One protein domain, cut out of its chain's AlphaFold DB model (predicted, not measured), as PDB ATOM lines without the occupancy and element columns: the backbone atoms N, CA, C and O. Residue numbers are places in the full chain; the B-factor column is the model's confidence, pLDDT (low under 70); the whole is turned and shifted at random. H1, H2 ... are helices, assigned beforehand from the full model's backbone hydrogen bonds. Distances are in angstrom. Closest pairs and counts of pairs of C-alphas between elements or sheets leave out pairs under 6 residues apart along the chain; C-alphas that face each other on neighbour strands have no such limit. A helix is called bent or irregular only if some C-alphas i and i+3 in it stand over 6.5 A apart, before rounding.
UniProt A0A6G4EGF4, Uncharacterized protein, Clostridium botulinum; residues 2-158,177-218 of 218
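Overview. This is residues 2 to 158 and 177 to 218 of the 218 residues of an uncharacterized protein of Clostridium botulinum (UniProt A0A6G4EGF4). The model is a rod of helices in which the long H1 runs lengthwise through one half, its first part side by side with the latter part of H7. Short helices H2, H4, H5 and H6 gather about the later part of H1, with H3 at that tip of the rod, while H8, H9 and the arm H10b build the other half and H10a crosses the beginning of H1. The printed part has 199 residues with ten named helices, H1 to H10 in order along the chain, and no named strand; the class is all helix, and the helix packing is mostly crossed, with most touching pairs not at a shallow tilt. The whole is compact by its radius of gyration of the C-alphas, 19.2 A, and spans 71 by 32 by 30 A.

Along the chain. H1, residues 4 to 24, begins at C-alpha 4 at (110.805, 152.461, 140.130) and is 30.1 A long from first to last C-alpha. H2 holds residues 29 to 32, H3 residues 38 to 43 and H4 residues 50 to 57. H5, residues 71 to 80, is 13.9 A long, and H6 holds residues 86 to 90. H7, residues 94 to 112, begins at C-alpha 94 at (127.386, 169.127, 138.317) and is 24.6 A long; it is irregular, with C-alphas 99 and 102 7.5 A apart, and has a kink of 52 degrees near residue 101. H8, residues 119 to 128, is 14.5 A long. H9, residues 131 to 150, is 22.5 A long and also irregular, with C-alphas 137 and 140 8.1 A apart and a kink of 75 degrees near residue 138. H10, residues 188 to 216, was assigned as one helix by its hydrogen bonds but is bent, with C-alphas 201 and 204 6.5 A apart. Its arms are H10a, residues 188 to 201, 19.7 A long, and H10b, residues 204 to 216, 18.4 A long, ending at C-alpha 216 at (135.533, 139.942, 121.499).

Arrangement. H1 is the hub, touching four other helices. With residues 4 to 10 alone it touches H7, opposite ways at a shallow tilt of 24 degrees; the closest C-alphas, of Thr 6 and His 107, are 5.0 A apart. With residues 4 to 7 alone it touches H10a at a steep tilt of 61 degrees, closest at the C-alphas of Ala 7 and Asp 192, 6.4 A. It touches H6, closest at the C-alphas of Thr 14 and Tyr 90, 5.1 A, and H4, closest at those of Ala 15 and Ala 57, 4.8 A. H2 touches H5, closest at the C-alphas of Ile 32 and Ala 80, 5.2 A. H3 touches no helix; it is close to but not clearly touching H2, with the C-alphas of Tyr 30 and Lys 38 6.3 A apart. H7 touches H9 at a steep tilt of 67 degrees, closest at the C-alphas of Ser 101 and Phe 143, 6.5 A. H8 touches H10b, the same way at a steep tilt of 38 degrees, closest at the C-alphas of Leu 125 and Met 211, 5.3 A. H1 and H8 are apart. Every O i to N i+4 pair is within hydrogen-bond range in H1, H3, H4, H5, H6, H8, H10a and H10b, against 13 of 15 in H7 and 14 of 16 in H9; H2 is too short for such a pair.

Size, cuts and confidence. The two C-alphas farthest apart, of Leu 43 and Leu 218, are 71.7 A apart. Residues 159 to 176 are not printed, and C-alphas 158 and 177 are 22.7 A apart across the cut. Of the links that are printed whole, H4 to H5 is long, with 13 residues. The mean pLDDT of the printed part is 84.9; residues 61 to 67, 152 to 158, 177 to 186 and residue 218 are under 70.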
ATOM      1  N   LEU A   2     108.304 150.983 135.504       87.00
ATOM      2  CA  LEU A   2     109.344 150.026 135.130       87.00
ATOM      3  C   LEU A   2     110.686 150.371 135.793       87.00
ATOM      4  O   LEU A   2     111.397 149.473 136.240       87.00
ATOM      5  N   TYR A   3     110.951 151.665 135.960       90.81
ATOM      6  CA  TYR A   3     112.152 152.269 136.530       90.81
ATOM      7  C   TYR A   3     111.906 152.831 137.942       90.81
ATOM      8  O   TYR A   3     112.323 153.936 138.297       90.81
ATOM      9  N   GLU A   4     111.194 152.059 138.772       87.88
ATOM     10  CA  GLU A   4     110.805 152.461 140.130       87.88
ATOM     11  C   GLU A   4     112.012 152.678 141.053       87.88
ATOM     12  O   GLU A   4     112.012 153.643 141.817       87.88
ATOM     13  N   LYS A   5     113.052 151.827 140.987       90.50
ATOM     14  CA  LYS A   5     114.240 151.983 141.847       90.50
ATOM     15  C   LYS A   5     114.985 153.269 141.503       90.50
ATOM     16  O   LYS A   5     115.420 153.987 142.399       90.50
ATOM     17  N   THR A   6     115.104 153.568 140.213       92.31
ATOM     18  CA  THR A   6     115.755 154.781 139.711       92.31
ATOM     19  C   THR A   6     114.970 156.030 140.109       92.31
ATOM     20  O   THR A   6     115.544 156.990 140.622       92.31
ATOM     21  N   ALA A   7     113.645 156.013 139.943       87.81
ATOM     22  CA  ALA A   7     112.792 157.127 140.346       87.81
ATOM     23  C   ALA A   7     112.809 157.365 141.872       87.81
ATOM     24  O   ALA A   7     112.878 158.514 142.312       87.81
ATOM     25  N   ASP A   8     112.799 156.301 142.683       87.81
ATOM     26  CA  ASP A   8     112.927 156.384 144.148       87.81
ATOM     27  C   ASP A   8     114.292 156.946 144.572       87.81
ATOM     28  O   ASP A   8     114.369 157.796 145.459       87.81
ATOM     29  N   PHE A   9     115.370 156.545 143.896       92.44
ATOM     30  CA  PHE A   9     116.703 157.096 144.134       92.44
ATOM     31  C   PHE A   9     116.764 158.609 143.864       92.44
ATOM     32  O   PHE A   9     117.260 159.375 144.696       92.44
ATOM     33  N   ILE A  10     116.199 159.066 142.743       90.19
ATOM     34  CA  ILE A  10     116.122 160.496 142.397       90.19
ATOM     35  C   ILE A  10     115.291 161.265 143.431       90.19
ATOM     36  O   ILE A  10     115.683 162.355 143.857       90.19
ATOM     37  N   PHE A  11     114.178 160.685 143.897       87.94
ATOM     38  CA  PHE A  11     113.373 161.277 144.965       87.94
ATOM     39  C   PHE A  11     114.175 161.452 146.255       87.94
ATOM     40  O   PHE A  11     114.178 162.536 146.837       87.94
ATOM     41  N   LYS A  12     114.874 160.403 146.699       91.00
ATOM     42  CA  LYS A  12     115.695 160.448 147.916       91.00
ATOM     43  C   LYS A  12     116.804 161.482 147.810       91.00
ATOM     44  O   LYS A  12     117.022 162.232 148.756       91.00
ATOM     45  N   THR A  13     117.440 161.577 146.647       92.88
ATOM     46  CA  THR A  13     118.487 162.572 146.380       92.88
ATOM     47  C   THR A  13     117.921 163.996 146.448       92.88
ATOM     48  O   THR A  13     118.453 164.839 147.167       92.88
ATOM     49  N   THR A  14     116.767 164.241 145.818       91.44
ATOM     50  CA  THR A  14     116.032 165.520 145.906       91.44
ATOM     51  C   THR A  14     115.680 165.878 147.359       91.44
ATOM     52  O   THR A  14     115.927 166.990 147.825       91.44
ATOM     53  N   ALA A  15     115.120 164.928 148.110       92.56
ATOM     54  CA  ALA A  15     114.723 165.119 149.502       92.56
ATOM     55  C   ALA A  15     115.921 165.393 150.424       92.56
ATOM     56  O   ALA A  15     115.855 166.275 151.288       92.56
ATOM     57  N   LYS A  16     117.024 164.672 150.217       93.88
ATOM     58  CA  LYS A  16     118.284 164.886 150.926       93.88
ATOM     59  C   LYS A  16     118.820 166.292 150.676       93.88
ATOM     60  O   LYS A  16     119.151 166.978 151.639       93.88
ATOM     61  N   ARG A  17     118.803 166.763 149.430       94.19
ATOM     62  CA  ARG A  17     119.221 168.126 149.072       94.19
ATOM     63  C   ARG A  17     118.404 169.195 149.788       94.19
ATOM     64  O   ARG A  17     118.968 170.096 150.405       94.19
ATOM     65  N   ILE A  18     117.078 169.052 149.784       95.12
ATOM     66  CA  ILE A  18     116.162 169.926 150.534       95.12
ATOM     67  C   ILE A  18     116.539 169.955 152.022       95.12
ATOM     68  O   ILE A  18     116.599 171.016 152.647       95.12
ATOM     69  N   LYS A  19     116.788 168.782 152.610       95.06
ATOM     70  CA  LYS A  19     117.124 168.633 154.028       95.06
ATOM     71  C   LYS A  19     118.473 169.254 154.381       95.06
ATOM     72  O   LYS A  19     118.575 169.905 155.425       95.06
ATOM     73  N   ASP A  20     119.475 169.056 153.535       95.12
ATOM     74  CA  ASP A  20     120.828 169.562 153.736       95.12
ATOM     75  C   ASP A  20     120.849 171.090 153.607       95.12
ATOM     76  O   ASP A  20     121.270 171.760 154.550       95.12
ATOM     77  N   ARG A  21     120.240 171.663 152.558       96.19
ATOM     78  CA  ARG A  21     120.110 173.127 152.415       96.19
ATOM     79  C   ARG A  21     119.334 173.774 153.555       96.19
ATOM     80  O   ARG A  21     119.770 174.774 154.116       96.19
ATOM     81  N   LYS A  22     118.222 173.165 153.982       96.19
ATOM     82  CA  LYS A  22     117.487 173.614 155.175       96.19
ATOM     83  C   LYS A  22     118.405 173.691 156.401       96.19
ATOM     84  O   LYS A  22     118.281 174.614 157.204       96.19
ATOM     85  N   LYS A  23     119.264 172.685 156.595       96.75
ATOM     86  CA  LYS A  23     120.192 172.627 157.730       96.75
ATOM     87  C   LYS A  23     121.271 173.702 157.616       96.75
ATOM     88  O   LYS A  23     121.546 174.350 158.619       96.75
ATOM     89  N   GLU A  24     121.840 173.899 156.431       96.69
ATOM     90  CA  GLU A  24     122.848 174.933 156.153       96.69
ATOM     91  C   GLU A  24     122.322 176.343 156.437       96.69
ATOM     92  O   GLU A  24     123.008 177.133 157.077       96.69
ATOM     93  N   LEU A  25     121.076 176.626 156.051       96.31
ATOM     94  CA  LEU A  25     120.413 177.907 156.310       96.31
ATOM     95  C   LEU A  25     119.919 178.062 157.760       96.31
ATOM     96  O   LEU A  25     119.437 179.125 158.143       96.31
ATOM     97  N   GLY A  26     119.986 177.007 158.581       96.12
ATOM     98  CA  GLY A  26     119.447 177.021 159.944       96.12
ATOM     99  C   GLY A  26     117.917 177.118 160.004       96.12
ATOM    100  O   GLY A  26     117.359 177.516 161.024       96.12
ATOM    101  N   PHE A  27     117.218 176.753 158.927       96.50
ATOM    102  CA  PHE A  27     115.771 176.923 158.814       96.50
ATOM    103  C   PHE A  27     114.993 175.817 159.529       96.50
ATOM    104  O   PHE A  27     115.329 174.625 159.499       96.50
ATOM    105  N   THR A  28     113.869 176.195 160.133       96.12
ATOM    106  CA  THR A  28     112.795 175.264 160.494       96.12
ATOM    107  C   THR A  28     111.894 174.999 159.285       96.12
ATOM    108  O   THR A  28     111.934 175.717 158.288       96.12
ATOM    109  N   TYR A  29     111.036 173.976 159.355       95.69
ATOM    110  CA  TYR A  29     110.022 173.783 158.308       95.69
ATOM    111  C   TYR A  29     108.998 174.927 158.264       95.69
ATOM    112  O   TYR A  29     108.410 175.162 157.216       95.69
ATOM    113  N   TYR A  30     108.813 175.662 159.366       95.56
ATOM    114  CA  TYR A  30     107.997 176.876 159.373       95.56
ATOM    115  C   TYR A  30     108.654 177.987 158.554       95.56
ATOM    116  O   TYR A  30     107.967 178.602 157.745       95.56
ATOM    117  N   ASN A  31     109.976 178.162 158.679       95.50
ATOM    118  CA  ASN A  31     110.714 179.161 157.899       95.50
ATOM    119  C   ASN A  31     110.646 178.865 156.402       95.50
ATOM    120  O   ASN A  31     110.396 179.776 155.625       95.50
ATOM    121  N   ILE A  32     110.765 177.588 156.008       95.56
ATOM    122  CA  ILE A  32     110.572 177.174 154.607       95.56
ATOM    123  C   ILE A  32     109.203 177.620 154.086       95.56
ATOM    124  O   ILE A  32     109.093 178.074 152.960       95.56
ATOM    125  N   MET A  33     108.161 177.517 154.911       95.06
ATOM    126  CA  MET A  33     106.798 177.922 154.559       95.06
ATOM    127  C   MET A  33     106.542 179.436 154.675       95.06
ATOM    128  O   MET A  33     105.397 179.852 154.525       95.06
ATOM    129  N   GLY A  34     107.566 180.251 154.953       93.69
ATOM    130  CA  GLY A  34     107.450 181.707 155.084       93.69
ATOM    131  C   GLY A  34     106.995 182.199 156.463       93.69
ATOM    132  O   GLY A  34     106.569 183.343 156.588       93.69
ATOM    133  N   TYR A  35     107.065 181.360 157.500       94.50
ATOM    134  CA  TYR A  35     106.665 181.719 158.864       94.50
ATOM    135  C   TYR A  35     107.864 181.780 159.810       94.50
ATOM    136  O   TYR A  35     108.651 180.837 159.898       94.50
ATOM    137  N   ASP A  36     107.937 182.835 160.620       92.44
ATOM    138  CA  ASP A  36     109.015 183.016 161.605       92.44
ATOM    139  C   ASP A  36     108.969 181.994 162.751       92.44
ATOM    140  O   ASP A  36     109.974 181.725 163.408       92.44
ATOM    141  N   SER A  37     107.790 181.426 163.030       92.38
ATOM    142  CA  SER A  37     107.589 180.489 164.133       92.38
ATOM    143  C   SER A  37     106.380 179.576 163.933       92.38
ATOM    144  O   SER A  37     105.492 179.837 163.117       92.38
ATOM    145  N   LYS A  38     106.300 178.529 164.764       93.50
ATOM    146  CA  LYS A  38     105.119 177.661 164.877       93.50
ATOM    147  C   LYS A  38     103.845 178.445 165.204       93.50
ATOM    148  O   LYS A  38     102.802 178.165 164.628       93.50
ATOM    149  N   VAL A  39     103.939 179.423 166.106       94.00
ATOM    150  CA  VAL A  39     102.789 180.239 166.527       94.00
ATOM    151  C   VAL A  39     102.265 181.063 165.351       94.00
ATOM    152  O   VAL A  39     101.063 181.073 165.104       94.00
ATOM    153  N   SER A  40     103.166 181.682 164.576       92.75
ATOM    154  CA  SER A  40     102.797 182.418 163.357       92.75
ATOM    155  C   SER A  40     102.074 181.513 162.351       92.75
ATOM    156  O   SER A  40     101.005 181.859 161.853       92.75
ATOM    157  N   TYR A  41     102.581 180.295 162.144       92.56
ATOM    158  CA  TYR A  41     101.922 179.302 161.295       92.56
ATOM    159  C   TYR A  41     100.522 178.913 161.798       92.56
ATOM    160  O   TYR A  41      99.575 178.870 161.012       92.56
ATOM    161  N   GLU A  42     100.364 178.635 163.094       91.44
ATOM    162  CA  GLU A  42      99.093 178.185 163.680       91.44
ATOM    163  C   GLU A  42      97.996 179.254 163.659       91.44
ATOM    164  O   GLU A  42      96.825 178.899 163.517       91.44
ATOM    165  N   LEU A  43      98.366 180.535 163.752       91.44
ATOM    166  CA  LEU A  43      97.440 181.674 163.728       91.44
ATOM    167  C   LEU A  43      97.106 182.171 162.311       91.44
ATOM    168  O   LEU A  43      96.218 183.008 162.145       91.44
ATOM    169  N   SER A  44      97.804 181.677 161.288       89.25
ATOM    170  CA  SER A  44      97.655 182.125 159.901       89.25
ATOM    171  C   SER A  44      96.672 181.282 159.079       89.25
ATOM    172  O   SER A  44      96.338 180.140 159.415       89.25
ATOM    173  N   ARG A  45      96.268 181.810 157.917       86.56
ATOM    174  CA  ARG A  45      95.677 180.987 156.855       86.56
ATOM    175  C   ARG A  45      96.789 180.143 156.228       86.56
ATOM    176  O   ARG A  45      97.646 180.665 155.525       86.56
ATOM    177  N   LYS A  46      96.753 178.838 156.490       86.50
ATOM    178  CA  LYS A  46      97.782 177.888 156.051       86.50
ATOM    179  C   LYS A  46      97.741 177.712 154.541       86.50
ATOM    180  O   LYS A  46      96.787 177.145 154.007       86.50
ATOM    181  N   GLU A  47      98.782 178.178 153.865       87.50
ATOM    182  CA  GLU A  47      98.967 177.897 152.448       87.50
ATOM    183  C   GLU A  47      99.554 176.495 152.249       87.50
ATOM    184  O   GLU A  47      99.052 175.734 151.429       87.50
ATOM    185  N   TYR A  48     100.563 176.116 153.031       88.62
ATOM    186  CA  TYR A  48     101.267 174.837 152.915       88.62
ATOM    187  C   TYR A  48     100.938 173.899 154.081       88.62
ATOM    188  O   TYR A  48     100.724 174.346 155.208       88.62
ATOM    189  N   ASP A  49     100.912 172.587 153.821       90.00
ATOM    190  CA  ASP A  49     100.771 171.580 154.876       90.00
ATOM    191  C   ASP A  49     102.149 171.228 155.451       90.00
ATOM    192  O   ASP A  49     102.968 170.582 154.791       90.00
ATOM    193  N   TYR A  50     102.378 171.606 156.713       91.19
ATOM    194  CA  TYR A  50     103.580 171.262 157.478       91.19
ATOM    195  C   TYR A  50     103.960 169.777 157.374       91.19
ATOM    196  O   TYR A  50     105.129 169.440 157.177       91.19
ATOM    197  N   ASN A  51     102.982 168.870 157.477       90.06
ATOM    198  CA  ASN A  51     103.245 167.434 157.430       90.06
ATOM    199  C   ASN A  51     103.724 166.999 156.046       90.06
ATOM    200  O   ASN A  51     104.522 166.068 155.949       90.06
ATOM    201  N   MET A  52     103.249 167.647 154.983       88.50
ATOM    202  CA  MET A  52     103.702 167.362 153.626       88.50
ATOM    203  C   MET A  52     105.134 167.851 153.414       88.50
ATOM    204  O   MET A  52     105.977 167.070 152.975       88.50
ATOM    205  N   VAL A  53     105.438 169.089 153.817       91.81
ATOM    206  CA  VAL A  53     106.799 169.656 153.760       91.81
ATOM    207  C   VAL A  53     107.784 168.760 154.515       91.81
ATOM    208  O   VAL A  53     108.834 168.393 153.988       91.81
ATOM    209  N   GLN A  54     107.417 168.332 155.727       91.81
ATOM    210  CA  GLN A  54     108.243 167.432 156.523       91.81
ATOM    211  C   GLN A  54     108.391 166.048 155.877       91.81
ATOM    212  O   GLN A  54     109.476 165.474 155.944       91.81
ATOM    213  N   LYS A  55     107.335 165.483 155.281       88.81
ATOM    214  CA  LYS A  55     107.406 164.177 154.603       88.81
ATOM    215  C   LYS A  55     108.363 164.218 153.418       88.81
ATOM    216  O   LYS A  55     109.244 163.365 153.353       88.81
ATOM    217  N   ILE A  56     108.236 165.230 152.559       89.19
ATOM    218  CA  ILE A  56     109.113 165.430 151.402       89.19
ATOM    219  C   ILE A  56     110.572 165.518 151.860       89.19
ATOM    220  O   ILE A  56     111.393 164.707 151.449       89.19
ATOM    221  N   ALA A  57     110.880 166.424 152.790       90.06
ATOM    222  CA  ALA A  57     112.248 166.647 153.263       90.06
ATOM    223  C   ALA A  57     112.837 165.496 154.101       90.06
ATOM    224  O   ALA A  57     114.011 165.533 154.454       90.06
ATOM    225  N   ASN A  58     112.037 164.500 154.494       87.62
ATOM    226  CA  ASN A  58     112.508 163.317 155.222       87.62
ATOM    227  C   ASN A  58     112.377 162.038 154.393       87.62
ATOM    228  O   ASN A  58     112.245 160.962 154.974       87.62
ATOM    229  N   GLU A  59     112.390 162.158 153.061       85.56
ATOM    230  CA  GLU A  59     112.410 161.020 152.133       85.56
ATOM    231  C   GLU A  59     111.179 160.102 152.278       85.56
ATOM    232  O   GLU A  59     111.201 158.929 151.908       85.56
ATOM    233  N   LYS A  60     110.064 160.619 152.813       77.44
ATOM    234  CA  LYS A  60     108.832 159.845 152.994       77.44
ATOM    235  C   LYS A  60     107.920 160.039 151.791       77.44
ATOM    236  O   LYS A  60     107.107 160.964 151.766       77.44
ATOM    237  N   THR A  61     108.014 159.134 150.821       62.84
ATOM    238  CA  THR A  61     106.984 158.980 149.787       62.84
ATOM    239  C   THR A  61     105.747 158.290 150.362       62.84
ATOM    240  O   THR A  61     105.792 157.577 151.366       62.84
ATOM    241  N   SER A  62     104.600 158.496 149.720       56.81
ATOM    242  CA  SER A  62     103.433 157.635 149.913       56.81
ATOM    243  C   SER A  62     102.971 157.138 148.552       56.81
ATOM    244  O   SER A  62     103.047 157.888 147.581       56.81
ATOM    245  N   ARG A  63     102.442 155.909 148.487       51.81
ATOM    246  CA  ARG A  63     101.932 155.296 147.242       51.81
ATOM    247  C   ARG A  63     100.838 156.120 146.534       51.81
ATOM    248  O   ARG A  63     100.531 155.841 145.385       51.81
ATOM    249  N   ASN A  64     100.277 157.130 147.205       51.19
ATOM    250  CA  ASN A  64      99.157 157.938 146.726       51.19
ATOM    251  C   ASN A  64      99.567 159.319 146.183       51.19
ATOM    252  O   ASN A  64      98.686 160.105 145.844       51.19
ATOM    253  N   ASN A  65     100.863 159.648 146.115       53.97
ATOM    254  CA  ASN A  65     101.330 160.887 145.491       53.97
ATOM    255  C   ASN A  65     101.978 160.562 144.135       53.97
ATOM    256  O   ASN A  65     103.103 160.063 144.122       53.97
ATOM    257  N   PRO A  66     101.310 160.827 142.995       59.66
ATOM    258  CA  PRO A  66     101.892 160.565 141.683       59.66
ATOM    259  C   PRO A  66     103.041 161.528 141.358       59.66
ATOM    260  O   PRO A  66     103.673 161.370 140.316       59.66
ATOM    261  N   TYR A  67     103.320 162.514 142.217       64.94
ATOM    262  CA  TYR A  67     104.311 163.556 141.991       64.94
ATOM    263  C   TYR A  67     105.585 163.356 142.807       64.94
ATOM    264  O   TYR A  67     105.508 163.040 143.994       64.94
ATOM    265  N   LEU A  68     106.742 163.605 142.181       71.12
ATOM    266  CA  LEU A  68     108.025 163.695 142.882       71.12
ATOM    267  C   LEU A  68     107.988 164.910 143.822       71.12
ATOM    268  O   LEU A  68     108.172 164.787 145.029       71.12
ATOM    269  N   LEU A  69     107.622 166.060 143.252       77.50
ATOM    270  CA  LEU A  69     107.175 167.281 143.918       77.50
ATOM    271  C   LEU A  69     106.032 167.858 143.074       77.50
ATOM    272  O   LEU A  69     106.123 167.847 141.850       77.50
ATOM    273  N   THR A  70     104.957 168.346 143.694       76.75
ATOM    274  CA  THR A  70     103.980 169.169 142.956       76.75
ATOM    275  C   THR A  70     104.565 170.563 142.722       76.75
ATOM    276  O   THR A  70     105.388 170.995 143.531       76.75
ATOM    277  N   ASP A  71     104.102 171.297 141.701       77.31
ATOM    278  CA  ASP A  71     104.556 172.674 141.392       77.31
ATOM    279  C   ASP A  71     104.640 173.552 142.626       77.31
ATOM    280  O   ASP A  71     105.649 174.196 142.894       77.31
ATOM    281  N   LYS A  72     103.580 173.509 143.429       83.31
ATOM    282  CA  LYS A  72     103.475 174.273 144.662       83.31
ATOM    283  C   LYS A  72     104.632 173.994 145.627       83.31
ATOM    284  O   LYS A  72     105.195 174.929 146.182       83.31
ATOM    285  N   TYR A  73     104.975 172.726 145.858       86.69
ATOM    286  CA  TYR A  73     106.073 172.382 146.766       86.69
ATOM    287  C   TYR A  73     107.442 172.557 146.104       86.69
ATOM    288  O   TYR A  73     108.389 172.918 146.793       86.69
ATOM    289  N   ALA A  74     107.554 172.347 144.790       85.50
ATOM    290  CA  ALA A  74     108.786 172.609 144.055       85.50
ATOM    291  C   ALA A  74     109.154 174.099 144.113       85.50
ATOM    292  O   ALA A  74     110.277 174.432 144.480       85.50
ATOM    293  N   TYR A  75     108.190 174.982 143.836       85.62
ATOM    294  CA  TYR A  75     108.344 176.429 143.970       85.62
ATOM    295  C   TYR A  75     108.729 176.809 145.400       85.62
ATOM    296  O   TYR A  75     109.733 177.484 145.603       85.62
ATOM    297  N   LEU A  76     108.000 176.287 146.396       91.56
ATOM    298  CA  LEU A  76     108.298 176.533 147.805       91.56
ATOM    299  C   LEU A  76     109.756 176.223 148.158       91.56
ATOM    300  O   LEU A  76     110.437 177.055 148.747       91.56
ATOM    301  N   PHE A  77     110.228 175.017 147.833       92.69
ATOM    302  CA  PHE A  77     111.584 174.610 148.189       92.69
ATOM    303  C   PHE A  77     112.638 175.360 147.390       92.69
ATOM    304  O   PHE A  77     113.664 175.706 147.965       92.69
ATOM    305  N   LYS A  78     112.396 175.627 146.103       88.25
ATOM    306  CA  LYS A  78     113.323 176.400 145.277       88.25
ATOM    307  C   LYS A  78     113.547 177.789 145.875       88.25
ATOM    308  O   LYS A  78     114.687 178.159 146.130       88.25
ATOM    309  N   GLU A  79     112.467 178.524 146.131       89.56
ATOM    310  CA  GLU A  79     112.547 179.905 146.616       89.56
ATOM    311  C   GLU A  79     113.039 179.971 148.065       89.56
ATOM    312  O   GLU A  79     113.952 180.727 148.380       89.56
ATOM    313  N   ALA A  80     112.480 179.152 148.962       94.44
ATOM    314  CA  ALA A  80     112.814 179.234 150.381       94.44
ATOM    315  C   ALA A  80     114.210 178.693 150.716       94.44
ATOM    316  O   ALA A  80     114.738 179.008 151.778       94.44
ATOM    317  N   LEU A  81     114.798 177.850 149.863       95.31
ATOM    318  CA  LEU A  81     116.148 177.315 150.063       95.31
ATOM    319  C   LEU A  81     117.192 177.976 149.162       95.31
ATOM    320  O   LEU A  81     118.314 177.475 149.101       95.31
ATOM    321  N   ASP A  82     116.822 179.069 148.487       90.56
ATOM    322  CA  ASP A  82     117.692 179.837 147.590       90.56
ATOM    323  C   ASP A  82     118.399 178.948 146.549       90.56
ATOM    324  O   ASP A  82     119.607 179.010 146.320       90.56
ATOM    325  N   LEU A  83     117.633 178.031 145.949       86.50
ATOM    326  CA  LEU A  83     118.119 177.184 144.867       86.50
ATOM    327  C   LEU A  83     117.991 177.945 143.549       86.50
ATOM    328  O   LEU A  83     116.917 178.456 143.209       86.50
ATOM    329  N   TYR A  84     119.085 177.977 142.786       83.88
ATOM    330  CA  TYR A  84     119.185 178.780 141.569       83.88
ATOM    331  C   TYR A  84     118.119 178.391 140.537       83.88
ATOM    332  O   TYR A  84     117.446 179.251 139.969       83.88
ATOM    333  N   SER A  85     117.905 177.088 140.354       80.75
ATOM    334  CA  SER A  85     116.986 176.547 139.359       80.75
ATOM    335  C   SER A  85     116.180 175.361 139.895       80.75
ATOM    336  O   SER A  85     116.478 174.778 140.940       80.75
ATOM    337  N   TYR A  86     115.157 174.945 139.146       80.25
ATOM    338  CA  TYR A  86     114.526 173.650 139.407       80.25
ATOM    339  C   TYR A  86     115.464 172.480 139.082       80.25
ATOM    340  O   TYR A  86     115.324 171.410 139.669       80.25
ATOM    341  N   HIS A  87     116.416 172.657 138.161       82.19
ATOM    342  CA  HIS A  87     117.424 171.632 137.889       82.19
ATOM    343  C   HIS A  87     118.280 171.383 139.137       82.19
ATOM    344  O   HIS A  87     118.391 170.236 139.559       82.19
ATOM    345  N   ASP A  88     118.718 172.440 139.821       84.06
ATOM    346  CA  ASP A  88     119.404 172.353 141.112       84.06
ATOM    347  C   ASP A  88     118.519 171.664 142.158       84.06
ATOM    348  O   ASP A  88     118.997 170.835 142.925       84.06
ATOM    349  N   LEU A  89     117.213 171.954 142.179       87.50
ATOM    350  CA  LEU A  89     116.288 171.308 143.108       87.50
ATOM    351  C   LEU A  89     116.182 169.796 142.883       87.50
ATOM    352  O   LEU A  89     116.298 169.048 143.852       87.50
ATOM    353  N   TYR A  90     115.959 169.337 141.651       85.44
ATOM    354  CA  TYR A  90     115.709 167.918 141.363       85.44
ATOM    355  C   TYR A  90     116.995 167.106 141.173       85.44
ATOM    356  O   TYR A  90     117.119 165.997 141.692       85.44
ATOM    357  N   TRP A  91     117.987 167.667 140.489       87.06
ATOM    358  CA  TRP A  91     119.211 166.974 140.083       87.06
ATOM    359  C   TRP A  91     120.441 167.444 140.850       87.06
ATOM    360  O   TRP A  91     121.293 166.624 141.166       87.06
ATOM    361  N   GLY A  92     120.491 168.711 141.257       89.06
ATOM    362  CA  GLY A  92     121.642 169.272 141.963       89.06
ATOM    363  C   GLY A  92     122.700 169.817 141.013       89.06
ATOM    364  O   GLY A  92     122.500 169.903 139.803       89.06
ATOM    365  N   THR A  93     123.830 170.211 141.589       86.81
ATOM    366  CA  THR A  93     124.967 170.757 140.830       86.81
ATOM    367  C   THR A  93     125.706 169.667 140.051       86.81
ATOM    368  O   THR A  93     125.573 168.484 140.354       86.81
ATOM    369  N   ASP A  94     126.541 170.053 139.087       85.62
ATOM    370  CA  ASP A  94     127.386 169.127 138.317       85.62
ATOM    371  C   ASP A  94     128.216 168.199 139.217       85.62
ATOM    372  O   ASP A  94     128.253 166.986 138.996       85.62
ATOM    373  N   ASP A  95     128.838 168.763 140.254       90.44
ATOM    374  CA  ASP A  95     129.649 168.015 141.216       90.44
ATOM    375  C   ASP A  95     128.799 167.022 142.015       90.44
ATOM    376  O   ASP A  95     129.222 165.892 142.262       90.44
ATOM    377  N   GLU A  96     127.577 167.413 142.379       92.62
ATOM    378  CA  GLU A  96     126.642 166.540 143.082       92.62
ATOM    379  C   GLU A  96     126.173 165.388 142.185       92.62
ATOM    380  O   GLU A  96     126.227 164.231 142.604       92.62
ATOM    381  N   ILE A  97     125.796 165.682 140.933       91.25
ATOM    382  CA  ILE A  97     125.408 164.673 139.938       91.25
ATOM    383  C   ILE A  97     126.538 163.670 139.735       91.25
ATOM    384  O   ILE A  97     126.297 162.464 139.705       91.25
ATOM    385  N   LYS A  98     127.778 164.156 139.631       91.81
ATOM    386  CA  LYS A  98     128.963 163.310 139.487       91.81
ATOM    387  C   LYS A  98     129.207 162.452 140.725       91.81
ATOM    388  O   LYS A  98     129.633 161.309 140.598       91.81
ATOM    389  N   ALA A  99     128.932 162.978 141.917       94.00
ATOM    390  CA  ALA A  99     129.115 162.244 143.163       94.00
ATOM    391  C   ALA A  99     128.131 161.073 143.310       94.00
ATOM    392  O   ALA A  99     128.509 160.038 143.852       94.00
ATOM    393  N   TYR A 100     126.891 161.209 142.825       95.25
ATOM    394  CA  TYR A 100     125.881 160.150 142.931       95.25
ATOM    395  C   TYR A 100     125.714 159.301 141.658       95.25
ATOM    396  O   TYR A 100     124.909 158.362 141.652       95.25
ATOM    397  N   SER A 101     126.427 159.606 140.566       94.44
ATOM    398  CA  SER A 101     126.199 158.977 139.255       94.44
ATOM    399  C   SER A 101     126.426 157.467 139.256       94.44
ATOM    400  O   SER A 101     125.726 156.750 138.546       94.44
ATOM    401  N   GLU A 102     127.358 156.969 140.066       96.31
ATOM    402  CA  GLU A 102     127.605 155.530 140.202       96.31
ATOM    403  C   GLU A 102     126.390 154.797 140.780       96.31
ATOM    404  O   GLU A 102     125.882 153.843 140.187       96.31
ATOM    405  N   ASP A 103     125.871 155.282 141.907       96.88
ATOM    406  CA  ASP A 103     124.692 154.693 142.535       96.88
ATOM    407  C   ASP A 103     123.491 154.758 141.594       96.88
ATOM    408  O   ASP A 103     122.774 153.767 141.427       96.88
ATOM    409  N   LEU A 104     123.293 155.892 140.920       96.06
ATOM    410  CA  LEU A 104     122.248 156.036 139.913       96.06
ATOM    411  C   LEU A 104     122.383 154.992 138.795       96.06
ATOM    412  O   LEU A 104     121.392 154.367 138.416       96.06
ATOM    413  N   PHE A 105     123.595 154.792 138.276       97.00
ATOM    414  CA  PHE A 105     123.871 153.799 137.243       97.00
ATOM    415  C   PHE A 105     123.475 152.389 137.700       97.00
ATOM    416  O   PHE A 105     122.848 151.643 136.946       97.00
ATOM    417  N   TYR A 106     123.749 152.030 138.954       97.06
ATOM    418  CA  TYR A 106     123.333 150.738 139.502       97.06
ATOM    419  C   TYR A 106     121.815 150.595 139.633       97.06
ATOM    420  O   TYR A 106     121.286 149.517 139.353       97.06
ATOM    421  N   HIS A 107     121.100 151.658 140.008       96.44
ATOM    422  CA  HIS A 107     119.634 151.630 140.039       96.44
ATOM    423  C   HIS A 107     119.051 151.461 138.628       96.44
ATOM    424  O   HIS A 107     118.150 150.639 138.446       96.44
ATOM    425  N   LEU A 108     119.631 152.138 137.630       96.19
ATOM    426  CA  LEU A 108     119.262 151.984 136.221       96.19
ATOM    427  C   LEU A 108     119.463 150.546 135.741       96.19
ATOM    428  O   LEU A 108     118.530 149.954 135.208       96.19
ATOM    429  N   LEU A 109     120.635 149.945 135.975       95.69
ATOM    430  CA  LEU A 109     120.891 148.549 135.598       95.69
ATOM    431  C   LEU A 109     119.884 147.584 136.235       95.69
ATOM    432  O   LEU A 109     119.401 146.656 135.586       95.69
ATOM    433  N   GLU A 110     119.549 147.801 137.506       94.88
ATOM    434  CA  GLU A 110     118.596 146.967 138.236       94.88
ATOM    435  C   GLU A 110     117.165 147.047 137.697       94.88
ATOM    436  O   GLU A 110     116.438 146.048 137.738       94.88
ATOM    437  N   ASP A 111     116.759 148.206 137.187       95.69
ATOM    438  CA  ASP A 111     115.464 148.377 136.532       95.69
ATOM    439  C   ASP A 111     115.484 147.856 135.086       95.69
ATOM    440  O   ASP A 111     114.578 147.117 134.693       95.69
ATOM    441  N   MET A 112     116.559 148.095 134.327       95.88
ATOM    442  CA  MET A 112     116.736 147.563 132.965       95.88
ATOM    443  C   MET A 112     116.713 146.024 132.923       95.88
ATOM    444  O   MET A 112     116.218 145.428 131.972       95.88
ATOM    445  N   LYS A 113     117.144 145.335 133.988       93.56
ATOM    446  CA  LYS A 113     117.000 143.865 134.116       93.56
ATOM    447  C   LYS A 113     115.551 143.373 134.072       93.56
ATOM    448  O   LYS A 113     115.317 142.186 133.846       93.56
ATOM    449  N   LYS A 114     114.581 144.249 134.326       92.69
ATOM    450  CA  LYS A 114     113.146 143.940 134.297       92.69
ATOM    451  C   LYS A 114     112.482 144.402 133.002       92.69
ATOM    452  O   LYS A 114     111.411 143.897 132.671       92.69
ATOM    453  N   ASP A 115     113.106 145.329 132.281       93.00
ATOM    454  CA  ASP A 115     112.612 145.876 131.021       93.00
ATOM    455  C   ASP A 115     112.651 144.800 129.919       93.00
ATOM    456  O   ASP A 115     113.725 144.289 129.594       93.00
ATOM    457  N   PRO A 116     111.505 144.420 129.317       92.31
ATOM    458  CA  PRO A 116     111.455 143.407 128.268       92.31
ATOM    459  C   PRO A 116     112.396 143.653 127.085       92.31
ATOM    460  O   PRO A 116     112.849 142.671 126.493       92.31
ATOM    461  N   LEU A 117     112.686 144.916 126.753       91.00
ATOM    462  CA  LEU A 117     113.545 145.291 125.629       91.00
ATOM    463  C   LEU A 117     115.029 145.127 125.951       91.00
ATOM    464  O   LEU A 117     115.800 144.728 125.082       91.00
ATOM    465  N   THR A 118     115.435 145.403 127.190       91.12
ATOM    466  CA  THR A 118     116.860 145.471 127.548       91.12
ATOM    467  C   THR A 118     117.328 144.289 128.401       91.12
ATOM    468  O   THR A 118     118.504 143.921 128.336       91.12
ATOM    469  N   LYS A 119     116.421 143.607 129.119       94.06
ATOM    470  CA  LYS A 119     116.730 142.586 130.142       94.06
ATOM    471  C   LYS A 119     117.751 141.530 129.730       94.06
ATOM    472  O   LYS A 119     118.574 141.144 130.554       94.06
ATOM    473  N   ARG A 120     117.692 141.037 128.486       92.62
ATOM    474  CA  ARG A 120     118.548 139.935 128.024       92.62
ATOM    475  C   ARG A 120     119.999 140.390 127.922       92.62
ATOM    476  O   ARG A 120     120.845 139.802 128.578       92.62
ATOM    477  N   ASN A 121     120.265 141.466 127.183       92.19
ATOM    478  CA  ASN A 121     121.629 141.970 127.015       92.19
ATOM    479  C   ASN A 121     122.215 142.436 128.349       92.19
ATOM    480  O   ASN A 121     123.404 142.268 128.580       92.19
ATOM    481  N   ILE A 122     121.394 143.002 129.242       94.38
ATOM    482  CA  ILE A 122     121.868 143.400 130.572       94.38
ATOM    483  C   ILE A 122     122.253 142.177 131.408       94.38
ATOM    484  O   ILE A 122     123.295 142.192 132.057       94.38
ATOM    485  N   ALA A 123     121.450 141.111 131.383       93.12
ATOM    486  CA  ALA A 123     121.794 139.863 132.060       93.12
ATOM    487  C   ALA A 123     123.072 139.235 131.478       93.12
ATOM    488  O   ALA A 123     123.953 138.845 132.239       93.12
ATOM    489  N   ASP A 124     123.193 139.194 130.150       93.75
ATOM    490  CA  ASP A 124     124.369 138.661 129.458       93.75
ATOM    491  C   ASP A 124     125.626 139.482 129.794       93.75
ATOM    492  O   ASP A 124     126.639 138.915 130.197       93.75
ATOM    493  N   LEU A 125     125.551 140.815 129.741       94.38
ATOM    494  CA  LEU A 125     126.653 141.706 130.113       94.38
ATOM    495  C   LEU A 125     127.094 141.506 131.571       94.38
ATOM    496  O   LEU A 125     128.291 141.448 131.845       94.38
ATOM    497  N   LEU A 126     126.149 141.358 132.502       94.06
ATOM    498  CA  LEU A 126     126.453 141.139 133.921       94.06
ATOM    499  C   LEU A 126     127.058 139.759 134.216       94.06
ATOM    500  O   LEU A 126     127.722 139.595 135.237       94.06
ATOM    501  N   ASN A 127     126.865 138.773 133.335       94.12
ATOM    502  CA  ASN A 127     127.577 137.495 133.418       94.12
ATOM    503  C   ASN A 127     129.039 137.617 132.958       94.12
ATOM    504  O   ASN A 127     129.870 136.800 133.347       94.12
ATOM    505  N   LEU A 128     129.352 138.622 132.132       94.38
ATOM    506  CA  LEU A 128     130.696 138.872 131.606       94.38
ATOM    507  C   LEU A 128     131.503 139.827 132.493       94.38
ATOM    508  O   LEU A 128     132.718 139.682 132.606       94.38
ATOM    509  N   LYS A 129     130.848 140.823 133.100       94.69
ATOM    510  CA  LYS A 129     131.494 141.872 133.901       94.69
ATOM    511  C   LYS A 129     130.678 142.209 135.146       94.69
ATOM    512  O   LYS A 129     129.451 142.258 135.104       94.69
ATOM    513  N   SER A 130     131.364 142.512 136.251       95.25
ATOM    514  CA  SER A 130     130.695 143.062 137.434       95.25
ATOM    515  C   SER A 130     130.121 144.450 137.135       95.25
ATOM    516  O   SER A 130     130.617 145.161 136.259       95.25
ATOM    517  N   LYS A 131     129.098 144.865 137.891       95.81
ATOM    518  CA  LYS A 131     128.502 146.206 137.757       95.81
ATOM    519  C   LYS A 131     129.552 147.316 137.918       95.81
ATOM    520  O   LYS A 131     129.534 148.270 137.147       95.81
ATOM    521  N   GLU A 132     130.501 147.138 138.838       96.38
ATOM    522  CA  GLU A 132     131.616 148.057 139.082       96.38
ATOM    523  C   GLU A 132     132.555 148.104 137.874       96.38
ATOM    524  O   GLU A 132     132.968 149.175 137.446       96.38
ATOM    525  N   GLY A 133     132.862 146.949 137.274       95.50
ATOM    526  CA  GLY A 133     133.697 146.875 136.076       95.50
ATOM    527  C   GLY A 133     133.064 147.576 134.872       95.50
ATOM    528  O   GLY A 133     133.754 148.283 134.135       95.50
ATOM    529  N   ILE A 134     131.748 147.425 134.697       95.69
ATOM    530  CA  ILE A 134     130.991 148.119 133.647       95.69
ATOM    531  C   ILE A 134     131.010 149.630 133.904       95.69
ATOM    532  O   ILE A 134     131.356 150.394 133.003       95.69
ATOM    533  N   TYR A 135     130.682 150.067 135.125       96.44
ATOM    534  CA  TYR A 135     130.658 151.490 135.459       96.44
ATOM    535  C   TYR A 135     132.034 152.134 135.291       96.44
ATOM    536  O   TYR A 135     132.138 153.156 134.627       96.44
ATOM    537  N   ASN A 136     133.103 151.512 135.791       95.56
ATOM    538  CA  ASN A 136     134.462 152.044 135.659       95.56
ATOM    539  C   ASN A 136     134.879 152.256 134.197       95.56
ATOM    540  O   ASN A 136     135.624 153.185 133.907       95.56
ATOM    541  N   THR A 137     134.375 151.425 133.280       94.81
ATOM    542  CA  THR A 137     134.649 151.552 131.840       94.81
ATOM    543  C   THR A 137     133.816 152.661 131.189       94.81
ATOM    544  O   THR A 137     134.265 153.306 130.245       94.81
ATOM    545  N   LEU A 138     132.597 152.896 131.681       94.31
ATOM    546  CA  LEU A 138     131.619 153.787 131.052       94.31
ATOM    547  C   LEU A 138     131.384 155.103 131.800       94.31
ATOM    548  O   LEU A 138     130.611 155.916 131.306       94.31
ATOM    549  N   SER A 139     132.000 155.324 132.960       93.75
ATOM    550  CA  SER A 139     131.612 156.366 133.921       93.75
ATOM    551  C   SER A 139     131.598 157.769 133.318       93.75
ATOM    552  O   SER A 139     130.606 158.478 133.470       93.75
ATOM    553  N   GLU A 140     132.637 158.146 132.569       91.06
ATOM    554  CA  GLU A 140     132.716 159.446 131.891       91.06
ATOM    555  C   GLU A 140     131.590 159.618 130.866       91.06
ATOM    556  O   GLU A 140     130.840 160.594 130.917       91.06
ATOM    557  N   LYS A 141     131.414 158.627 129.983       90.00
ATOM    558  CA  LYS A 141     130.376 158.649 128.945       90.00
ATOM    559  C   LYS A 141     128.976 158.622 129.548       90.00
ATOM    560  O   LYS A 141     128.087 159.314 129.063       90.00
ATOM    561  N   PHE A 142     128.770 157.824 130.593       92.38
ATOM    562  CA  PHE A 142     127.513 157.741 131.324       92.38
ATOM    563  C   PHE A 142     127.174 159.081 131.973       92.38
ATOM    564  O   PHE A 142     126.063 159.576 131.789       92.38
ATOM    565  N   PHE A 143     128.130 159.678 132.689       90.00
ATOM    566  CA  PHE A 143     127.954 160.983 133.309       90.00
ATOM    567  C   PHE A 143     127.592 162.034 132.261       90.00
ATOM    568  O   PHE A 143     126.610 162.745 132.446       90.00
ATOM    569  N   GLU A 144     128.303 162.080 131.133       86.94
ATOM    570  CA  GLU A 144     128.012 163.014 130.045       86.94
ATOM    571  C   GLU A 144     126.575 162.859 129.522       86.94
ATOM    572  O   GLU A 144     125.816 163.831 129.508       86.94
ATOM    573  N   ILE A 145     126.156 161.647 129.135       86.56
ATOM    574  CA  ILE A 145     124.807 161.446 128.577       86.56
ATOM    575  C   ILE A 145     123.710 161.672 129.619       86.56
ATOM    576  O   ILE A 145     122.660 162.228 129.290       86.56
ATOM    577  N   PHE A 146     123.937 161.266 130.872       86.69
ATOM    578  CA  PHE A 146     122.961 161.447 131.938       86.69
ATOM    579  C   PHE A 146     122.833 162.925 132.300       86.69
ATOM    580  O   PHE A 146     121.732 163.439 132.475       86.69
ATOM    581  N   TYR A 147     123.945 163.647 132.333       83.31
ATOM    582  CA  TYR A 147     123.943 165.079 132.564       83.31
ATOM    583  C   TYR A 147     123.124 165.827 131.507       83.31
ATOM    584  O   TYR A 147     122.257 166.636 131.847       83.31
ATOM    585  N   GLN A 148     123.319 165.510 130.226       78.31
ATOM    586  CA  GLN A 148     122.516 166.096 129.147       78.31
ATOM    587  C   GLN A 148     121.037 165.743 129.275       78.31
ATOM    588  O   GLN A 148     120.181 166.621 129.113       78.31
ATOM    589  N   PHE A 149     120.745 164.494 129.660       83.19
ATOM    590  CA  PHE A 149     119.402 164.082 130.044       83.19
ATOM    591  C   PHE A 149     118.848 165.022 131.121       83.19
ATOM    592  O   PHE A 149     117.861 165.688 130.839       83.19
ATOM    593  N   THR A 150     119.500 165.217 132.274       79.06
ATOM    594  CA  THR A 150     118.963 166.082 133.352       79.06
ATOM    595  C   THR A 150     118.633 167.509 132.903       79.06
ATOM    596  O   THR A 150     117.658 168.099 133.370       79.06
ATOM    597  N   LYS A 151     119.386 168.059 131.942       74.62
ATOM    598  CA  LYS A 151     119.157 169.398 131.376       74.62
ATOM    599  C   LYS A 151     117.991 169.477 130.389       74.62
ATOM    600  O   LYS A 151     117.684 170.560 129.893       74.62
ATOM    601  N   GLY A 152     117.380 168.351 130.024       65.38
ATOM    602  CA  GLY A 152     116.428 168.286 128.914       65.38
ATOM    603  C   GLY A 152     117.071 168.668 127.575       65.38
ATOM    604  O   GLY A 152     116.383 169.064 126.626       65.38
ATOM    605  N   LYS A 153     118.403 168.603 127.488       53.47
ATOM    606  CA  LYS A 153     119.140 168.821 126.251       53.47
ATOM    607  C   LYS A 153     119.247 167.469 125.561       53.47
ATOM    608  O   LYS A 153     120.069 166.632 125.906       53.47
ATOM    609  N   SER A 154     118.362 167.261 124.593       43.09
ATOM    610  CA  SER A 154     118.579 166.267 123.551       43.09
ATOM    611  C   SER A 154     119.783 166.756 122.752       43.09
ATOM    612  O   SER A 154     119.660 167.721 122.001       43.09
ATOM    613  N   ILE A 155     120.971 166.190 122.980       38.28
ATOM    614  CA  ILE A 155     122.021 166.299 121.970       38.28
ATOM    615  C   ILE A 155     121.559 165.407 120.823       38.28
ATOM    616  O   ILE A 155     121.626 164.178 120.895       38.28
ATOM    617  N   GLU A 156     121.030 166.050 119.796       42.72
ATOM    618  CA  GLU A 156     120.801 165.442 118.501       42.72
ATOM    619  C   GLU A 156     122.140 165.375 117.769       42.72
ATOM    620  O   GLU A 156     122.663 166.364 117.270       42.72
ATOM    621  N   TYR A 157     122.699 164.170 117.697       35.97
ATOM    622  CA  TYR A 157     122.793 163.584 116.370       35.97
ATOM    623  C   TYR A 157     121.402 162.992 116.090       35.97
ATOM    624  O   TYR A 157     120.949 162.158 116.873       35.97
ATOM    625  N   TYR A 158     120.767 163.450 115.006       32.09
ATOM    626  CA  TYR A 158     119.405 163.167 114.506       32.09
ATOM    627  C   TYR A 158     118.290 164.110 114.984       32.09
ATOM    628  O   TYR A 158     117.850 164.028 116.128       32.09
ATOM    629  N   LYS A 177     111.346 175.674 132.124       41.41
ATOM    630  CA  LYS A 177     110.540 174.461 132.130       41.41
ATOM    631  C   LYS A 177     111.516 173.309 131.978       41.41
ATOM    632  O   LYS A 177     112.031 173.058 130.887       41.41
ATOM    633  N   LEU A 178     111.771 172.594 133.070       43.94
ATOM    634  CA  LEU A 178     112.293 171.241 132.982       43.94
ATOM    635  C   LEU A 178     111.419 170.504 131.971       43.94
ATOM    636  O   LEU A 178     110.234 170.285 132.224       43.94
ATOM    637  N   LYS A 179     112.002 170.089 130.841       46.84
ATOM    638  CA  LYS A 179     111.326 169.269 129.816       46.84
ATOM    639  C   LYS A 179     110.798 167.926 130.359       46.84
ATOM    640  O   LYS A 179     110.192 167.144 129.637       46.84
ATOM    641  N   PHE A 180     111.021 167.671 131.645       44.72
ATOM    642  CA  PHE A 180     110.513 166.563 132.437       44.72
ATOM    643  C   PHE A 180     109.125 166.804 133.036       44.72
ATOM    644  O   PHE A 180     108.566 165.891 133.635       44.72
ATOM    645  N   SER A 181     108.566 168.001 132.879       41.00
ATOM    646  CA  SER A 181     107.322 168.399 133.522       41.00
ATOM    647  C   SER A 181     106.269 168.881 132.537       41.00
ATOM    648  O   SER A 181     106.581 169.599 131.587       41.00
ATOM    649  N   ASP A 182     105.017 168.527 132.804       42.34
ATOM    650  CA  ASP A 182     103.891 169.296 132.289       42.34
ATOM    651  C   ASP A 182     103.729 170.463 133.288       42.34
ATOM    652  O   ASP A 182     103.644 170.233 134.493       42.34
ATOM    653  N   GLU A 183     103.821 171.710 132.816       48.09
ATOM    654  CA  GLU A 183     103.633 172.943 133.615       48.09
ATOM    655  C   GLU A 183     104.645 173.251 134.751       48.09
ATOM    656  O   GLU A 183     104.527 174.301 135.372       48.09
ATOM    657  N   GLY A 184     105.699 172.449 134.953       49.56
ATOM    658  CA  GLY A 184     106.710 172.648 136.017       49.56
ATOM    659  C   GLY A 184     106.816 171.483 137.016       49.56
ATOM    660  O   GLY A 184     107.809 171.357 137.739       49.56
ATOM    661  N   THR A 185     105.834 170.573 137.001       57.22
ATOM    662  CA  THR A 185     105.731 169.421 137.902       57.22
ATOM    663  C   THR A 185     106.382 168.171 137.313       57.22
ATOM    664  O   THR A 185     105.918 167.621 136.311       57.22
ATOM    665  N   LEU A 186     107.412 167.640 137.981       67.75
ATOM    666  CA  LEU A 186     107.952 166.316 137.670       67.75
ATOM    667  C   LEU A 186     107.146 165.236 138.402       67.75
ATOM    668  O   LEU A 186     107.281 165.037 139.610       67.75
ATOM    669  N   SER A 187     106.291 164.517 137.670       71.94
ATOM    670  CA  SER A 187     105.571 163.371 138.235       71.94
ATOM    671  C   SER A 187     106.417 162.096 138.237       71.94
ATOM    672  O   SER A 187     107.244 161.914 137.349       71.94
ATOM    673  N   PHE A 188     106.187 161.176 139.181       75.38
ATOM    674  CA  PHE A 188     106.822 159.850 139.180       75.38
ATOM    675  C   PHE A 188     106.553 159.106 137.870       75.38
ATOM    676  O   PHE A 188     107.463 158.509 137.313       75.38
ATOM    677  N   LYS A 189     105.329 159.199 137.331       77.56
ATOM    678  CA  LYS A 189     104.976 158.583 136.044       77.56
ATOM    679  C   LYS A 189     105.760 159.193 134.877       77.56
ATOM    680  O   LYS A 189     106.276 158.461 134.043       77.56
ATOM    681  N   LYS A 190     105.839 160.525 134.800       76.62
ATOM    682  CA  LYS A 190     106.573 161.217 133.727       76.62
ATOM    683  C   LYS A 190     108.078 160.969 133.848       76.62
ATOM    684  O   LYS A 190     108.740 160.771 132.835       76.62
ATOM    685  N   LEU A 191     108.599 160.928 135.074       80.75
ATOM    686  CA  LEU A 191     109.981 160.565 135.360       80.75
ATOM    687  C   LEU A 191     110.282 159.132 134.904       80.75
ATOM    688  O   LEU A 191     111.230 158.943 134.154       80.75
ATOM    689  N   ASP A 192     109.447 158.162 135.281       83.25
ATOM    690  CA  ASP A 192     109.552 156.753 134.870       83.25
ATOM    691  C   ASP A 192     109.601 156.616 133.342       83.25
ATOM    692  O   ASP A 192     110.535 156.022 132.812       83.25
ATOM    693  N   MET A 193     108.673 157.261 132.624       82.44
ATOM    694  CA  MET A 193     108.643 157.249 131.154       82.44
ATOM    695  C   MET A 193     109.891 157.877 130.521       82.44
ATOM    696  O   MET A 193     110.410 157.380 129.523       82.44
ATOM    697  N   ASN A 194     110.376 158.989 131.074       83.31
ATOM    698  CA  ASN A 194     111.560 159.661 130.547       83.31
ATOM    699  C   ASN A 194     112.838 158.862 130.825       83.31
ATOM    700  O   ASN A 194     113.710 158.801 129.958       83.31
ATOM    701  N   ILE A 195     112.943 158.234 132.000       88.81
ATOM    702  CA  ILE A 195     114.037 157.318 132.331       88.81
ATOM    703  C   ILE A 195     113.994 156.106 131.406       88.81
ATOM    704  O   ILE A 195     115.034 155.738 130.874       88.81
ATOM    705  N   GLU A 196     112.818 155.521 131.174       89.50
ATOM    706  CA  GLU A 196     112.646 154.400 130.250       89.50
ATOM    707  C   GLU A 196     113.150 154.756 128.851       89.50
ATOM    708  O   GLU A 196     113.996 154.054 128.296       89.50
ATOM    709  N   LYS A 197     112.716 155.904 128.317       86.94
ATOM    710  CA  LYS A 197     113.170 156.393 127.012       86.94
ATOM    711  C   LYS A 197     114.687 156.606 126.982       86.94
ATOM    712  O   LYS A 197     115.355 156.137 126.067       86.94
ATOM    713  N   PHE A 198     115.252 157.261 127.997       88.44
ATOM    714  CA  PHE A 198     116.703 157.442 128.124       88.44
ATOM    715  C   PHE A 198     117.451 156.103 128.177       88.44
ATOM    716  O   PHE A 198     118.469 155.920 127.501       88.44
ATOM    717  N   ALA A 199     116.939 155.153 128.956       90.88
ATOM    718  CA  ALA A 199     117.545 153.849 129.127       90.88
ATOM    719  C   ALA A 199     117.557 153.068 127.807       90.88
ATOM    720  O   ALA A 199     118.593 152.524 127.432       90.88
ATOM    721  N   GLN A 200     116.448 153.068 127.068       87.75
ATOM    722  CA  GLN A 200     116.311 152.354 125.797       87.75
ATOM    723  C   GLN A 200     117.082 153.028 124.652       87.75
ATOM    724  O   GLN A 200     117.757 152.351 123.880       87.75
ATOM    725  N   GLU A 201     117.029 154.356 124.544       85.00
ATOM    726  CA  GLU A 201     117.569 155.086 123.387       85.00
ATOM    727  C   GLU A 201     119.032 155.514 123.531       85.00
ATOM    728  O   GLU A 201     119.654 155.917 122.545       85.00
ATOM    729  N   ARG A 202     119.586 155.511 124.749       86.88
ATOM    730  CA  ARG A 202     120.952 155.995 125.010       86.88
ATOM    731  C   ARG A 202     121.762 154.990 125.807       86.88
ATOM    732  O   ARG A 202     122.796 154.525 125.328       86.88
ATOM    733  N   LEU A 203     121.290 154.629 126.998       89.62
ATOM    734  CA  LEU A 203     122.056 153.771 127.900       89.62
ATOM    735  C   LEU A 203     122.238 152.356 127.328       89.62
ATOM    736  O   LEU A 203     123.332 151.800 127.351       89.62
ATOM    737  N   PHE A 204     121.189 151.793 126.736       90.25
ATOM    738  CA  PHE A 204     121.219 150.462 126.143       90.25
ATOM    739  C   PHE A 204     122.216 150.347 124.985       90.25
ATOM    740  O   PHE A 204     122.889 149.324 124.857       90.25
ATOM    741  N   LEU A 205     122.359 151.400 124.174       88.62
ATOM    742  CA  LEU A 205     123.324 151.431 123.074       88.62
ATOM    743  C   LEU A 205     124.761 151.347 123.593       88.62
ATOM    744  O   LEU A 205     125.553 150.554 123.083       88.62
ATOM    745  N   ILE A 206     125.096 152.125 124.628       90.50
ATOM    746  CA  ILE A 206     126.454 152.108 125.188       90.50
ATOM    747  C   ILE A 206     126.755 150.790 125.911       90.50
ATOM    748  O   ILE A 206     127.852 150.259 125.760       90.50
ATOM    749  N   LEU A 207     125.772 150.213 126.610       92.12
ATOM    750  CA  LEU A 207     125.913 148.921 127.289       92.12
ATOM    751  C   LEU A 207     126.027 147.755 126.301       92.12
ATOM    752  O   LEU A 207     126.781 146.816 126.533       92.12
ATOM    753  N   THR A 208     125.321 147.820 125.172       88.94
ATOM    754  CA  THR A 208     125.448 146.811 124.111       88.94
ATOM    755  C   THR A 208     126.824 146.880 123.450       88.94
ATOM    756  O   THR A 208     127.422 145.836 123.201       88.94
ATOM    757  N   GLY A 209     127.359 148.084 123.219       87.75
ATOM    758  CA  GLY A 209     128.740 148.252 122.758       87.75
ATOM    759  C   GLY A 209     129.743 147.597 123.710       87.75
ATOM    760  O   GLY A 209     130.583 146.814 123.276       87.75
ATOM    761  N   GLU A 210     129.580 147.832 125.013       89.12
ATOM    762  CA  GLU A 210     130.421 147.236 126.056       89.12
ATOM    763  C   GLU A 210     130.343 145.699 126.084       89.12
ATOM    764  O   GLU A 210     131.360 145.018 126.215       89.12
ATOM    765  N   MET A 211     129.148 145.136 125.899       90.12
ATOM    766  CA  MET A 211     128.942 143.687 125.809       90.12
ATOM    767  C   MET A 211     129.673 143.077 124.609       90.12
ATOM    768  O   MET A 211     130.324 142.043 124.747       90.12
ATOM    769  N   VAL A 212     129.603 143.718 123.438       88.62
ATOM    770  CA  VAL A 212     130.305 143.258 122.228       88.62
ATOM    771  C   VAL A 212     131.819 143.281 122.441       88.62
ATOM    772  O   VAL A 212     132.496 142.313 122.101       88.62
ATOM    773  N   THR A 213     132.351 144.341 123.053       88.12
ATOM    774  CA  THR A 213     133.777 144.429 123.394       88.12
ATOM    775  C   THR A 213     134.194 143.338 124.379       88.12
ATOM    776  O   THR A 213     135.246 142.730 124.198       88.12
ATOM    777  N   ALA A 214     133.373 143.047 125.392       86.56
ATOM    778  CA  ALA A 214     133.644 141.977 126.349       86.56
ATOM    779  C   ALA A 214     133.677 140.590 125.684       86.56
ATOM    780  O   ALA A 214     134.555 139.792 125.995       86.56
ATOM    781  N   LEU A 215     132.768 140.321 124.742       84.94
ATOM    782  CA  LEU A 215     132.726 139.061 123.992       84.94
ATOM    783  C   LEU A 215     133.903 138.895 123.023       84.94
ATOM    784  O   LEU A 215     134.360 137.779 122.826       84.94
ATOM    785  N   ALA A 216     134.393 139.982 122.420       85.25
ATOM    786  CA  ALA A 216     135.533 139.942 121.499       85.25
ATOM    787  C   ALA A 216     136.890 139.739 122.203       85.25
ATOM    788  O   ALA A 216     137.879 139.434 121.542       85.25
ATOM    789  N   GLY A 217     136.947 139.958 123.521       72.50
ATOM    790  CA  GLY A 217     138.140 139.757 124.345       72.50
ATOM    791  C   GLY A 217     138.237 138.380 125.016       72.50
ATOM    792  O   GLY A 217     139.203 138.158 125.747       72.50
ATOM    793  N   LEU A 218     137.250 137.501 124.806       58.47
ATOM    794  CA  LEU A 218     137.235 136.094 125.233       58.47
ATOM    795  C   LEU A 218     137.729 135.182 124.106       58.47
ATOM    796  O   LEU A 218     138.406 134.184 124.438       58.47
TER     797      LEU A 218